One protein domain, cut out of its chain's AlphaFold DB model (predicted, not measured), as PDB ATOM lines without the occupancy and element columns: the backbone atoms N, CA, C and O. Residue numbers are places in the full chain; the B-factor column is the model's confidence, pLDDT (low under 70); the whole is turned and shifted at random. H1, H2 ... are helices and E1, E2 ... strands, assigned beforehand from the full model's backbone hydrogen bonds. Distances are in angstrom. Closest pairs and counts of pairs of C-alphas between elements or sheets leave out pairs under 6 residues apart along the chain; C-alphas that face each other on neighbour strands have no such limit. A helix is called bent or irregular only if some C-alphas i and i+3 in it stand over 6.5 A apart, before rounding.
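Overview. This is residues 34 to 139 of the 139 residues of an uncharacterized protein of Bacteroidales bacterium (UniProt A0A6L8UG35). The model is a long, twisted wall of antiparallel strands, E1 to E6 laid side by side in chain order, with one short helix, H1, over one face near the E5 and E6 side. A last short strand, E7, follows the helix and comes back to E5, so that E6 and E7 sit beside different parts of E5 on the same side of it. The printed part has 106 residues, with seven named strands and one named helix; along the chain the strands E1 to E6 come first, then H1, then E7; the class is mostly strand, and the sheet is branched, with E5 having three antiparallel neighbours: E4 on one side of it, E6 and E7 on the other side. The whole is only just compact, close to loose, with a radius of gyration of the C-alphas of 15.4 A, and its outline is elongated, spanning 47 by 30 by 23 A.

Arrangement. E1, residues 34 to 43, is an edge strand and forms a hairpin with E2, residues 46 to 56, at 160 degrees between their directions; N 37 and O 52 are 2.9 A apart, within hydrogen-bond range. E3, residues 60 to 69, lies on the other side of E2 from E1, antiparallel to E2 at 166 degrees, with N 51 and O 66 at 2.8 A. E4, residues 75 to 88, is the next antiparallel neighbour, at 162 degrees to E3, with N 65 and O 79 at 2.8 A. E5, residues 91 to 104, forms a hairpin with E4 at 157 degrees, with N 86 and O 93 at 2.8 A. E6, residues 110 to 118, is antiparallel to E5 at 130 degrees, with N 101 and O 115 at 3.0 A, and it bends by 85 degrees at residue 113. E1 to E6 form a meander, each strand the antiparallel neighbour of the one before. H1, residues 122 to 130, is on the sheet at a height over the sheet of 9.3 A and runs across the strands, at 90 degrees to E6 on the local plane. It lies over E6, and only just not over E5: 5 of its 9 C-alphas fall on E6 and 2 on E5. The closest C-alphas of H1 and E6 are those of Phe 117 and Trp 124, 6.0 A apart. In H1, 3 of 5 O i to N i+4 pairs are within hydrogen-bond range, and 3 of 6 O i to N i+3 pairs. E7, residues 134 to 138, is antiparallel to E5 at 133 degrees, with N 94 and O 135 at 2.9 A. The pairing of E5 is staggered: residues 91 to 101 pair with E4, 91 to 95 with E7 and 98 to 104 with E6. E1 and E7 are apart, and so are E6 and E7.

Along the chain. E1 begins at C-alpha 34, (175.588, 113.765, 124.664), and is 28.7 A long from first to last C-alpha. E2 measures 32.1 A and E3 30.0 A. E4 and E5, the longest strands with 14 residues each, measure 38.3 A and 37.7 A; C-alpha 91, where E5 begins, is at (155.528, 113.317, 130.179). E6 measures 19.7 A. H1 measures 14.3 A and is irregular, with C-alphas 126 and 129 7.3 A apart. E7, 13.4 A long, ends at C-alpha 138, (155.158, 112.253, 125.787).

Size, cuts and confidence. The two C-alphas farthest apart, those of Arg 89 and Ser 107, are 50.0 A from each other. The printed part has no cut and ends at Ile 139, the chain's last residue. The links between successive named elements are tight. The mean pLDDT of the printed part is 94.6, and no printed residue is under 70.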
ATOM      1  N   SER A  34     175.231 112.647 125.533       97.12
ATOM      2  CA  SER A  34     175.588 113.765 124.664       97.12
ATOM      3  C   SER A  34     175.488 113.327 123.206       97.12
ATOM      4  O   SER A  34     176.080 112.321 122.808       97.12
ATOM      5  N   TRP A  35     174.732 114.080 122.411       96.81
ATOM      6  CA  TRP A  35     174.542 113.854 120.984       96.81
ATOM      7  C   TRP A  35     175.027 115.064 120.218       96.81
ATOM      8  O   TRP A  35     174.726 116.206 120.560       96.81
ATOM      9  N   ARG A  36     175.730 114.797 119.125       97.38
ATOM     10  CA  ARG A  36     176.191 115.822 118.204       97.38
ATOM     11  C   ARG A  36     175.712 115.490 116.804       97.38
ATOM     12  O   ARG A  36     175.921 114.380 116.321       97.38
ATOM     13  N   SER A  37     175.088 116.459 116.153       96.88
ATOM     14  CA  SER A  37     174.640 116.363 114.769       96.88
ATOM     15  C   SER A  37     175.195 117.532 113.972       96.88
ATOM     16  O   SER A  37     175.335 118.639 114.490       96.88
ATOM     17  N   VAL A  38     175.539 117.279 112.715       95.94
ATOM     18  CA  VAL A  38     176.013 118.303 111.787       95.94
ATOM     19  C   VAL A  38     175.084 118.295 110.588       95.94
ATOM     20  O   VAL A  38     174.885 117.253 109.967       95.94
ATOM     21  N   SER A  39     174.530 119.454 110.261       94.19
ATOM     22  CA  SER A  39     173.706 119.665 109.078       94.19
ATOM     23  C   SER A  39     174.266 120.806 108.235       94.19
ATOM     24  O   SER A  39     175.030 121.650 108.710       94.19
ATOM     25  N   ARG A  40     173.896 120.814 106.956       93.50
ATOM     26  CA  ARG A  40     174.190 121.901 106.025       93.50
ATOM     27  C   ARG A  40     172.888 122.610 105.686       93.50
ATOM     28  O   ARG A  40     171.883 121.954 105.428       93.50
ATOM     29  N   VAL A  41     172.924 123.933 105.714       88.75
ATOM     30  CA  VAL A  41     171.814 124.816 105.361       88.75
ATOM     31  C   VAL A  41     172.296 125.736 104.249       88.75
ATOM     32  O   VAL A  41     173.396 126.280 104.318       88.75
ATOM     33  N   GLU A  42     171.477 125.891 103.221       90.62
ATOM     34  CA  GLU A  42     171.741 126.765 102.083       90.62
ATOM     35  C   GLU A  42     170.828 127.990 102.163       90.62
ATOM     36  O   GLU A  42     169.653 127.889 102.519       90.62
ATOM     37  N   THR A  43     171.375 129.171 101.893       83.94
ATOM     38  CA  THR A  43     170.614 130.423 101.846       83.94
ATOM     39  C   THR A  43     171.174 131.293 100.731       83.94
ATOM     40  O   THR A  43     172.185 131.975 100.912       83.94
ATOM     41  N   GLY A  44     170.529 131.239  99.562       86.31
ATOM     42  CA  GLY A  44     171.107 131.768  98.326       86.31
ATOM     43  C   GLY A  44     172.429 131.062  98.023       86.31
ATOM     44  O   GLY A  44     172.539 129.859  98.214       86.31
ATOM     45  N   ASP A  45     173.456 131.826  97.659       87.50
ATOM     46  CA  ASP A  45     174.786 131.288  97.337       87.50
ATOM     47  C   ASP A  45     175.674 131.028  98.573       87.50
ATOM     48  O   ASP A  45     176.873 130.757  98.451       87.50
ATOM     49  N   ILE A  46     175.125 131.159  99.788       86.31
ATOM     50  CA  ILE A  46     175.868 130.972 101.037       86.31
ATOM     51  C   ILE A  46     175.486 129.642 101.679       86.31
ATOM     52  O   ILE A  46     174.319 129.374 101.968       86.31
ATOM     53  N   PHE A  47     176.508 128.846 101.988       93.00
ATOM     54  CA  PHE A  47     176.364 127.594 102.717       93.00
ATOM     55  C   PHE A  47     176.793 127.748 104.173       93.00
ATOM     56  O   PHE A  47     177.898 128.215 104.481       93.00
ATOM     57  N   TYR A  48     175.914 127.312 105.067       92.81
ATOM     58  CA  TYR A  48     176.152 127.260 106.497       92.81
ATOM     59  C   TYR A  48     176.214 125.813 106.968       92.81
ATOM     60  O   TYR A  48     175.355 124.991 106.657       92.81
ATOM     61  N   ARG A  49     177.215 125.514 107.784       94.38
ATOM     62  CA  ARG A  49     177.281 124.302 108.586       94.38
ATOM     63  C   ARG A  49     176.681 124.612 109.948       94.38
ATOM     64  O   ARG A  49     177.187 125.474 110.657       94.38
ATOM     65  N   THR A  50     175.630 123.895 110.317       94.75
ATOM     66  CA  THR A  50     175.048 123.982 111.657       94.75
ATOM     67  C   THR A  50     175.475 122.761 112.455       94.75
ATOM     68  O   THR A  50     175.269 121.626 112.029       94.75
ATOM     69  N   ILE A  51     176.096 122.984 113.607       95.88
ATOM     70  CA  ILE A  51     176.498 121.936 114.542       95.88
ATOM     71  C   ILE A  51     175.552 122.023 115.733       95.88
ATOM     72  O   ILE A  51     175.580 122.995 116.484       95.88
ATOM     73  N   ARG A  52     174.710 121.004 115.899       97.56
ATOM     74  CA  ARG A  52     173.807 120.870 117.039       97.56
ATOM     75  C   ARG A  52     174.442 119.954 118.074       97.56
ATOM     76  O   ARG A  52     174.767 118.811 117.746       97.56
ATOM     77  N   THR A  53     174.570 120.425 119.306       97.88
ATOM     78  CA  THR A  53     174.987 119.605 120.448       97.88
ATOM     79  C   THR A  53     173.859 119.578 121.463       97.88
ATOM     80  O   THR A  53     173.377 120.632 121.866       97.88
ATOM     81  N   LEU A  54     173.436 118.383 121.863       97.81
ATOM     82  CA  LEU A  54     172.430 118.153 122.892       97.81
ATOM     83  C   LEU A  54     173.066 117.342 124.015       97.81
ATOM     84  O   LEU A  54     173.590 116.261 123.768       97.81
ATOM     85  N   ILE A  55     172.986 117.840 125.238       98.00
ATOM     86  CA  ILE A  55     173.433 117.171 126.453       98.00
ATOM     87  C   ILE A  55     172.204 116.992 127.337       98.00
ATOM     88  O   ILE A  55     171.539 117.965 127.687       98.00
ATOM     89  N   LEU A  56     171.893 115.750 127.694       96.56
ATOM     90  CA  LEU A  56     170.803 115.408 128.602       96.56
ATOM     91  C   LEU A  56     171.379 114.707 129.822       96.56
ATOM     92  O   LEU A  56     172.130 113.740 129.705       96.56
ATOM     93  N   THR A  57     170.981 115.162 131.000       95.31
ATOM     94  CA  THR A  57     171.168 114.432 132.254       95.31
ATOM     95  C   THR A  57     169.809 113.965 132.760       95.31
ATOM     96  O   THR A  57     168.774 114.222 132.147       95.31
ATOM     97  N   ARG A  58     169.772 113.317 133.925       92.69
ATOM     98  CA  ARG A  58     168.513 112.959 134.587       92.69
ATOM     99  C   ARG A  58     167.598 114.166 134.868       92.69
ATOM    100  O   ARG A  58     166.386 113.993 134.962       92.69
ATOM    101  N   SER A  59     168.155 115.358 135.072       95.69
ATOM    102  CA  SER A  59     167.407 116.524 135.568       95.69
ATOM    103  C   SER A  59     167.689 117.822 134.823       95.69
ATOM    104  O   SER A  59     167.047 118.830 135.121       95.69
ATOM    105  N   THR A  60     168.602 117.826 133.857       97.75
ATOM    106  CA  THR A  60     168.973 119.015 133.089       97.75
ATOM    107  C   THR A  60     169.138 118.698 131.616       97.75
ATOM    108  O   THR A  60     169.419 117.562 131.232       97.75
ATOM    109  N   TYR A  61     168.967 119.723 130.795       97.94
ATOM    110  CA  TYR A  61     169.325 119.688 129.389       97.94
ATOM    111  C   TYR A  61     170.153 120.918 129.043       97.94
ATOM    112  O   TYR A  61     169.948 121.989 129.615       97.94
ATOM    113  N   GLU A  62     171.045 120.758 128.080       98.50
ATOM    114  CA  GLU A  62     171.737 121.840 127.399       98.50
ATOM    115  C   GLU A  62     171.740 121.538 125.907       98.50
ATOM    116  O   GLU A  62     172.087 120.443 125.472       98.50
ATOM    117  N   GLU A  63     171.325 122.509 125.116       98.06
ATOM    118  CA  GLU A  63     171.263 122.422 123.674       98.06
ATOM    119  C   GLU A  63     171.927 123.649 123.064       98.06
ATOM    120  O   GLU A  63     171.622 124.780 123.437       98.06
ATOM    121  N   THR A  64     172.825 123.432 122.110       98.12
ATOM    122  CA  THR A  64     173.509 124.501 121.384       98.12
ATOM    123  C   THR A  64     173.454 124.255 119.886       98.12
ATOM    124  O   THR A  64     173.581 123.125 119.415       98.12
ATOM    125  N   TYR A  65     173.279 125.337 119.137       96.94
ATOM    126  CA  TYR A  65     173.360 125.400 117.689       96.94
ATOM    127  C   TYR A  65     174.483 126.363 117.333       96.94
ATOM    128  O   TYR A  65     174.333 127.575 117.469       96.94
ATOM    129  N   GLU A  66     175.611 125.826 116.889       96.25
ATOM    130  CA  GLU A  66     176.704 126.616 116.338       96.25
ATOM    131  C   GLU A  66     176.518 126.739 114.826       96.25
ATOM    132  O   GLU A  66     176.429 125.733 114.120       96.25
ATOM    133  N   ILE A  67     176.471 127.970 114.325       95.06
ATOM    134  CA  ILE A  67     176.294 128.265 112.906       95.06
ATOM    135  C   ILE A  67     177.642 128.731 112.365       95.06
ATOM    136  O   ILE A  67     178.173 129.756 112.789       95.06
ATOM    137  N   GLN A  68     178.201 127.984 111.420       95.00
ATOM    138  CA  GLN A  68     179.476 128.278 110.775       95.00
ATOM    139  C   GLN A  68     179.270 128.527 109.286       95.00
ATOM    140  O   GLN A  68     178.537 127.792 108.628       95.00
ATOM    141  N   ARG A  69     179.957 129.514 108.713       91.50
ATOM    142  CA  ARG A  69     180.038 129.647 107.254       91.50
ATOM    143  C   ARG A  69     180.962 128.558 106.709       91.50
ATOM    144  O   ARG A  69     182.107 128.460 107.138       91.50
ATOM    145  N   GLU A  70     180.494 127.752 105.758       87.62
ATOM    146  CA  GLU A  70     181.215 126.542 105.336       87.62
ATOM    147  C   GLU A  70     182.579 126.847 104.702       87.62
ATOM    148  O   GLU A  70     183.560 126.177 105.010       87.62
ATOM    149  N   ASN A  71     182.661 127.904 103.892       85.12
ATOM    150  CA  ASN A  71     183.877 128.234 103.144       85.12
ATOM    151  C   ASN A  71     185.001 128.819 104.017       85.12
ATOM    152  O   ASN A  71     186.164 128.736 103.636       85.12
ATOM    153  N   SER A  72     184.671 129.433 105.157       84.94
ATOM    154  CA  SER A  72     185.660 130.058 106.051       84.94
ATOM    155  C   SER A  72     185.807 129.355 107.400       84.94
ATOM    156  O   SER A  72     186.759 129.630 108.124       84.94
ATOM    157  N   GLY A  73     184.864 128.487 107.781       83.31
ATOM    158  CA  GLY A  73     184.802 127.888 109.118       83.31
ATOM    159  C   GLY A  73     184.518 128.892 110.243       83.31
ATOM    160  O   GLY A  73     184.584 128.524 111.419       83.31
ATOM    161  N   LEU A  74     184.213 130.148 109.892       89.38
ATOM    162  CA  LEU A  74     183.920 131.221 110.835       89.38
ATOM    163  C   LEU A  74     182.552 130.989 111.473       89.38
ATOM    164  O   LEU A  74     181.550 130.845 110.764       89.38
ATOM    165  N   THR A  75     182.517 130.980 112.802       93.19
ATOM    166  CA  THR A  75     181.281 130.941 113.580       93.19
ATOM    167  C   THR A  75     180.586 132.293 113.440       93.19
ATOM    168  O   THR A  75     181.140 133.328 113.792       93.19
ATOM    169  N   VAL A  76     179.387 132.296 112.863       92.88
ATOM    170  CA  VAL A  76     178.585 133.514 112.662       92.88
ATOM    171  C   VAL A  76     177.597 133.743 113.802       92.88
ATOM    172  O   VAL A  76     177.118 134.857 113.992       92.88
ATOM    173  N   GLY A  77     177.292 132.694 114.564       95.00
ATOM    174  CA  GLY A  77     176.362 132.751 115.678       95.00
ATOM    175  C   GLY A  77     176.355 131.456 116.476       95.00
ATOM    176  O   GLY A  77     176.623 130.378 115.940       95.00
ATOM    177  N   ILE A  78     176.000 131.578 117.752       97.19
ATOM    178  CA  ILE A  78     175.577 130.455 118.583       97.19
ATOM    179  C   ILE A  78     174.204 130.783 119.148       97.19
ATOM    180  O   ILE A  78     173.994 131.882 119.658       97.19
ATOM    181  N   LEU A  79     173.299 129.811 119.090       97.25
ATOM    182  CA  LEU A  79     172.061 129.816 119.854       97.25
ATOM    183  C   LEU A  79     172.101 128.684 120.877       97.25
ATOM    184  O   LEU A  79     172.260 127.525 120.502       97.25
ATOM    185  N   GLY A  80     171.940 129.011 122.156       98.00
ATOM    186  CA  GLY A  80     171.885 128.034 123.238       98.00
ATOM    187  C   GLY A  80     170.555 128.053 123.984       98.00
ATOM    188  O   GLY A  80     169.923 129.097 124.131       98.00
ATOM    189  N   MET A  81     170.161 126.903 124.514       98.50
ATOM    190  CA  MET A  81     169.069 126.746 125.470       98.50
ATOM    191  C   MET A  81     169.507 125.752 126.537       98.50
ATOM    192  O   MET A  81     169.974 124.666 126.205       98.50
ATOM    193  N   LYS A  82     169.318 126.070 127.814       98.38
ATOM    194  CA  LYS A  82     169.496 125.077 128.876       98.38
ATOM    195  C   LYS A  82     168.517 125.286 130.015       98.38
ATOM    196  O   LYS A  82     167.934 126.361 130.186       98.38
ATOM    197  N   GLY A  83     168.331 124.237 130.798       98.44
ATOM    198  CA  GLY A  83     167.469 124.280 131.964       98.44
ATOM    199  C   GLY A  83     167.192 122.899 132.522       98.44
ATOM    200  O   GLY A  83     168.034 122.001 132.453       98.44
ATOM    201  N   LYS A  84     165.999 122.726 133.089       98.19
ATOM    202  CA  LYS A  84     165.634 121.534 133.862       98.19
ATOM    203  C   LYS A  84     164.724 120.589 133.104       98.19
ATOM    204  O   LYS A  84     163.838 121.005 132.361       98.19
ATOM    205  N   ILE A  85     164.890 119.309 133.399       97.06
ATOM    206  CA  ILE A  85     163.995 118.231 133.007       97.06
ATOM    207  C   ILE A  85     163.239 117.774 134.252       97.06
ATOM    208  O   ILE A  85     163.827 117.494 135.297       97.06
ATOM    209  N   ALA A  86     161.920 117.692 134.145       95.25
ATOM    210  CA  ALA A  86     161.063 117.085 135.149       95.25
ATOM    211  C   ALA A  86     160.202 115.986 134.536       95.25
ATOM    212  O   ALA A  86     159.926 115.984 133.339       95.25
ATOM    213  N   PHE A  87     159.732 115.082 135.388       91.88
ATOM    214  CA  PHE A  87     158.946 113.929 134.976       91.88
ATOM    215  C   PHE A  87     157.565 113.962 135.609       91.88
ATOM    216  O   PHE A  87     157.390 114.304 136.776       91.88
ATOM    217  N   SER A  88     156.582 113.564 134.816       88.88
ATOM    218  CA  SER A  88     155.278 113.112 135.285       88.88
ATOM    219  C   SER A  88     155.032 111.706 134.740       88.88
ATOM    220  O   SER A  88     155.821 111.210 133.938       88.88
ATOM    221  N   ARG A  89     153.920 111.072 135.126       88.81
ATOM    222  CA  ARG A  89     153.602 109.686 134.739       88.81
ATOM    223  C   ARG A  89     153.716 109.403 133.232       88.81
ATOM    224  O   ARG A  89     154.053 108.284 132.873       88.81
ATOM    225  N   TYR A  90     153.434 110.390 132.379       91.94
ATOM    226  CA  TYR A  90     153.394 110.223 130.919       91.94
ATOM    227  C   TYR A  90     154.192 111.273 130.145       91.94
ATOM    228  O   TYR A  90     154.149 111.284 128.916       91.94
ATOM    229  N   TYR A  91     154.869 112.192 130.837       93.62
ATOM    230  CA  TYR A  91     155.528 113.317 130.179       93.62
ATOM    231  C   TYR A  91     156.900 113.601 130.763       93.62
ATOM    232  O   TYR A  91     157.059 113.676 131.984       93.62
ATOM    233  N   MET A  92     157.835 113.866 129.858       94.62
ATOM    234  CA  MET A  92     159.079 114.572 130.111       94.62
ATOM    235  C   MET A  92     158.826 116.062 129.862       94.62
ATOM    236  O   MET A  92     158.289 116.452 128.824       94.62
ATOM    237  N   ILE A  93     159.151 116.899 130.838       97.12
ATOM    238  CA  ILE A  93     158.858 118.331 130.834       97.12
ATOM    239  C   ILE A  93     160.180 119.084 130.864       97.12
ATOM    240  O   ILE A  93     160.894 119.032 131.863       97.12
ATOM    241  N   PHE A  94     160.467 119.813 129.795       97.56
ATOM    242  CA  PHE A  94     161.618 120.701 129.688       97.56
ATOM    243  C   PHE A  94     161.206 122.093 130.153       97.56
ATOM    244  O   PHE A  94     160.183 122.615 129.706       97.56
ATOM    245  N   ARG A  95     161.981 122.682 131.062       98.25
ATOM    246  CA  ARG A  95     161.819 124.058 131.534       98.25
ATOM    247  C   ARG A  95     163.070 124.846 131.200       98.25
ATOM    248  O   ARG A  95     164.139 124.519 131.710       98.25
ATOM    249  N   LEU A  96     162.911 125.862 130.365       98.50
ATOM    250  CA  LEU A  96     163.989 126.761 129.980       98.50
ATOM    251  C   LEU A  96     164.365 127.656 131.163       98.50
ATOM    252  O   LEU A  96     163.486 128.283 131.752       98.50
ATOM    253  N   GLU A  97     165.656 127.719 131.486       98.44
ATOM    254  CA  GLU A  97     166.185 128.576 132.556       98.44
ATOM    255  C   GLU A  97     167.173 129.618 132.025       98.44
ATOM    256  O   GLU A  97     167.199 130.737 132.531       98.44
ATOM    257  N   GLU A  98     167.951 129.283 130.990       98.69
ATOM    258  CA  GLU A  98     168.924 130.200 130.394       98.69
ATOM    259  C   GLU A  98     168.947 130.084 128.863       98.69
ATOM    260  O   GLU A  98     168.838 128.991 128.295       98.69
ATOM    261  N   LEU A  99     169.123 131.229 128.202       98.69
ATOM    262  CA  LEU A  99     169.407 131.332 126.773       98.69
ATOM    263  C   LEU A  99     170.904 131.560 126.565       98.69
ATOM    264  O   LEU A  99     171.550 132.251 127.347       98.69
ATOM    265  N   GLY A 100     171.458 130.973 125.511       98.12
ATOM    266  CA  GLY A 100     172.871 131.065 125.171       98.12
ATOM    267  C   GLY A 100     173.104 131.894 123.915       98.12
ATOM    268  O   GLY A 100     172.346 131.784 122.948       98.12
ATOM    269  N   SER A 101     174.174 132.681 123.923       97.44
ATOM    270  CA  SER A 101     174.749 133.325 122.737       97.44
ATOM    271  C   SER A 101     176.261 133.151 122.733       97.44
ATOM    272  O   SER A 101     176.834 132.745 123.740       97.44
ATOM    273  N   CYS A 102     176.932 133.465 121.630       96.19
ATOM    274  CA  CYS A 102     178.391 133.471 121.642       96.19
ATOM    275  C   CYS A 102     178.959 134.701 122.347       96.19
ATOM    276  O   CYS A 102     178.435 135.810 122.220       96.19
ATOM    277  N   VAL A 103     180.084 134.508 123.034       96.00
ATOM    278  CA  VAL A 103     180.932 135.614 123.490       96.00
ATOM    279  C   VAL A 103     181.528 136.309 122.266       96.00
ATOM    280  O   VAL A 103     181.982 135.632 121.337       96.00
ATOM    281  N   ARG A 104     181.533 137.643 122.276       92.38
ATOM    282  CA  ARG A 104     182.167 138.475 121.248       92.38
ATOM    283  C   ARG A 104     183.637 138.711 121.581       92.38
ATOM    284  O   ARG A 104     183.963 138.946 122.743       92.38
ATOM    285  N   ASP A 105     184.508 138.611 120.583       91.19
ATOM    286  CA  ASP A 105     185.916 138.987 120.720       91.19
ATOM    287  C   ASP A 105     186.132 140.499 120.523       91.19
ATOM    288  O   ASP A 105     185.186 141.272 120.359       91.19
ATOM    289  N   GLU A 106     187.393 140.934 120.547       93.06
ATOM    290  CA  GLU A 106     187.781 142.344 120.398       93.06
ATOM    291  C   GLU A 106     187.382 142.955 119.043       93.06
ATOM    292  O   GLU A 106     187.320 144.175 118.915       93.06
ATOM    293  N   SER A 107     187.103 142.124 118.034       90.69
ATOM    294  CA  SER A 107     186.660 142.537 116.696       90.69
ATOM    295  C   SER A 107     185.143 142.405 116.508       90.69
ATOM    296  O   SER A 107     184.666 142.455 115.375       90.69
ATOM    297  N   ASP A 108     184.388 142.208 117.595       87.12
ATOM    298  CA  ASP A 108     182.949 141.910 117.595       87.12
ATOM    299  C   ASP A 108     182.579 140.619 116.827       87.12
ATOM    300  O   ASP A 108     181.426 140.375 116.442       87.12
ATOM    301  N   ALA A 109     183.551 139.727 116.622       89.62
ATOM    302  CA  ALA A 109     183.305 138.435 116.009       89.62
ATOM    303  C   ALA A 109     182.826 137.417 117.052       89.62
ATOM    304  O   ALA A 109     183.179 137.442 118.232       89.62
ATOM    305  N   CYS A 110     181.965 136.509 116.604       94.50
ATOM    306  CA  CYS A 110     181.381 135.465 117.430       94.50
ATOM    307  C   CYS A 110     182.415 134.364 117.704       94.50
ATOM    308  O   CYS A 110     182.870 133.676 116.787       94.50
ATOM    309  N   THR A 111     182.782 134.176 118.971       93.62
ATOM    310  CA  THR A 111     183.648 133.065 119.386       93.62
ATOM    311  C   THR A 111     182.856 131.756 119.492       93.62
ATOM    312  O   THR A 111     181.626 131.736 119.445       93.62
ATOM    313  N   ARG A 112     183.556 130.632 119.688       92.38
ATOM    314  CA  ARG A 112     182.917 129.325 119.942       92.38
ATOM    315  C   ARG A 112     182.450 129.130 121.389       92.38
ATOM    316  O   ARG A 112     181.920 128.075 121.724       92.38
ATOM    317  N   THR A 113     182.665 130.121 122.249       95.00
ATOM    318  CA  THR A 113     182.317 130.052 123.668       95.00
ATOM    319  C   THR A 113     180.895 130.543 123.879       95.00
ATOM    320  O   THR A 113     180.542 131.631 123.424       95.00
ATOM    321  N   VAL A 114     180.090 129.765 124.603       96.94
ATOM    322  CA  VAL A 114     178.708 130.136 124.930       96.94
ATOM    323  C   VAL A 114     178.671 130.950 126.217       96.94
ATOM    324  O   VAL A 114     179.145 130.501 127.260       96.94
ATOM    325  N   GLN A 115     178.071 132.131 126.149       97.81
ATOM    326  CA  GLN A 115     177.637 132.906 127.299       97.81
ATOM    327  C   GLN A 115     176.163 132.623 127.567       97.81
ATOM    328  O   GLN A 115     175.339 132.676 126.654       97.81
ATOM    329  N   TRP A 116     175.842 132.337 128.825       98.19
ATOM    330  CA  TRP A 116     174.490 132.020 129.269       98.19
ATOM    331  C   TRP A 116     173.844 133.214 129.968       98.19
ATOM    332  O   TRP A 116     174.493 133.939 130.723       98.19
ATOM    333  N   PHE A 117     172.561 133.410 129.687       98.38
ATOM    334  CA  PHE A 117     171.765 134.538 130.135       98.38
ATOM    335  C   PHE A 117     170.453 134.023 130.729       98.38
ATOM    336  O   PHE A 117     169.614 133.469 130.015       98.38
ATOM    337  N   GLY A 118     170.286 134.203 132.037       97.94
ATOM    338  CA  GLY A 118     169.065 133.845 132.756       97.94
ATOM    339  C   GLY A 118     167.995 134.937 132.740       97.94
ATOM    340  O   GLY A 118     168.200 136.049 132.234       97.94
ATOM    341  N   GLU A 119     166.851 134.604 133.337       96.56
ATOM    342  CA  GLU A 119     165.704 135.499 133.475       96.56
ATOM    343  C   GLU A 119     166.077 136.831 134.149       96.56
ATOM    344  O   GLU A 119     166.811 136.872 135.134       96.56
ATOM    345  N   GLY A 120     165.587 137.937 133.581       95.81
ATOM    346  CA  GLY A 120     165.870 139.299 134.043       95.81
ATOM    347  C   GLY A 120     167.054 139.985 133.354       95.81
ATOM    348  O   GLY A 120     167.138 141.210 133.398       95.81
ATOM    349  N   SER A 121     167.931 139.248 132.666       97.94
ATOM    350  CA  SER A 121     168.968 139.861 131.824       97.94
ATOM    351  C   SER A 121     168.373 140.514 130.568       97.94
ATOM    352  O   SER A 121     167.330 140.085 130.070       97.94
ATOM    353  N   GLN A 122     169.056 141.527 130.019       97.69
ATOM    354  CA  GLN A 122     168.619 142.199 128.787       97.69
ATOM    355  C   GLN A 122     168.481 141.203 127.626       97.69
ATOM    356  O   GLN A 122     167.422 141.118 127.011       97.69
ATOM    357  N   TYR A 123     169.506 140.373 127.406       96.81
ATOM    358  CA  TYR A 123     169.480 139.347 126.363       96.81
ATOM    359  C   TYR A 123     168.297 138.385 126.531       96.81
ATOM    360  O   TYR A 123     167.627 138.065 125.553       96.81
ATOM    361  N   TRP A 124     168.000 137.943 127.758       98.06
ATOM    362  CA  TRP A 124     166.828 137.106 128.003       98.06
ATOM    363  C   TRP A 124     165.531 137.824 127.639       98.06
ATOM    364  O   TRP A 124     164.727 137.267 126.901       98.06
ATOM    365  N   ASN A 125     165.327 139.048 128.127       98.19
ATOM    366  CA  ASN A 125     164.087 139.795 127.901       98.19
ATOM    367  C   ASN A 125     163.832 140.055 126.410       98.19
ATOM    368  O   ASN A 125     162.695 139.924 125.960       98.19
ATOM    369  N   ASP A 126     164.890 140.340 125.651       98.00
ATOM    370  CA  ASP A 126     164.804 140.602 124.213       98.00
ATOM    371  C   ASP A 126     164.500 139.337 123.400       98.00
ATOM    372  O   ASP A 126     163.843 139.405 122.363       98.00
ATOM    373  N   ASN A 127     164.961 138.170 123.863       97.75
ATOM    374  CA  ASN A 127     164.908 136.940 123.074       97.75
ATOM    375  C   ASN A 127     163.830 135.953 123.525       97.75
ATOM    376  O   ASN A 127     163.343 135.175 122.707       97.75
ATOM    377  N   ILE A 128     163.406 135.976 124.792       97.62
ATOM    378  CA  ILE A 128     162.434 135.020 125.334       97.62
ATOM    379  C   ILE A 128     161.094 134.949 124.574       97.62
ATOM    380  O   ILE A 128     160.528 133.855 124.550       97.62
ATOM    381  N   PRO A 129     160.586 136.003 123.888       97.44
ATOM    382  CA  PRO A 129     159.381 135.878 123.062       97.44
ATOM    383  C   PRO A 129     159.501 134.866 121.911       97.44
ATOM    384  O   PRO A 129     158.480 134.391 121.416       97.44
ATOM    385  N   TYR A 130     160.722 134.510 121.497       96.50
ATOM    386  CA  TYR A 130     160.980 133.535 120.432       96.50
ATOM    387  C   TYR A 130     161.094 132.087 120.934       96.50
ATOM    388  O   TYR A 130     161.251 131.173 120.125       96.50
ATOM    389  N   PHE A 131     161.001 131.853 122.248       96.44
ATOM    390  CA  PHE A 131     161.189 130.534 122.854       96.44
ATOM    391  C   PHE A 131     159.984 130.098 123.682       96.44
ATOM    392  O   PHE A 131     159.281 130.891 124.307       96.44
ATOM    393  N   GLN A 132     159.783 128.782 123.756       96.31
ATOM    394  CA  GLN A 132     158.845 128.198 124.705       96.31
ATOM    395  C   GLN A 132     159.540 127.970 126.048       96.31
ATOM    396  O   GLN A 132     160.452 127.153 126.155       96.31
ATOM    397  N   LYS A 133     159.060 128.638 127.105       96.56
ATOM    398  CA  LYS A 133     159.565 128.432 128.475       96.56
ATOM    399  C   LYS A 133     159.337 127.011 128.996       96.56
ATOM    400  O   LYS A 133     160.029 126.557 129.905       96.56
ATOM    401  N   THR A 134     158.328 126.306 128.483       97.00
ATOM    402  CA  THR A 134     158.010 124.937 128.896       97.00
ATOM    403  C   THR A 134     157.546 124.107 127.711       97.00
ATOM    404  O   THR A 134     156.571 124.464 127.054       97.00
ATOM    405  N   VAL A 135     158.195 122.962 127.502       95.81
ATOM    406  CA  VAL A 135     157.857 121.986 126.456       95.81
ATOM    407  C   VAL A 135     157.554 120.642 127.110       95.81
ATOM    408  O   VAL A 135     158.237 120.228 128.046       95.81
ATOM    409  N   ARG A 136     156.514 119.948 126.637       95.12
ATOM    410  CA  ARG A 136     156.118 118.622 127.138       95.12
ATOM    411  C   ARG A 136     156.264 117.583 126.031       95.12
ATOM    412  O   ARG A 136     155.543 117.646 125.042       95.12
ATOM    413  N   GLY A 137     157.158 116.619 126.225       89.88
ATOM    414  CA  GLY A 137     157.283 115.427 125.388       89.88
ATOM    415  C   GLY A 137     156.580 114.244 126.045       89.88
ATOM    416  O   GLY A 137     156.748 114.019 127.243       89.88
ATOM    417  N   ARG A 138     155.768 113.498 125.293       88.62
ATOM    418  CA  ARG A 138     155.158 112.253 125.787       88.62
ATOM    419  C   ARG A 138     156.229 111.159 125.860       88.62
ATOM    420  O   ARG A 138     157.040 111.068 124.942       88.62
ATOM    421  N   ILE A 139     156.225 110.383 126.941       79.75
ATOM    422  CA  ILE A 139     157.089 109.205 127.141       79.75
ATOM    423  C   ILE A 139     156.329 107.952 126.713       79.75
ATOM    424  O   ILE A 139     155.102 107.906 126.981       79.75
TER     425      ILE A 139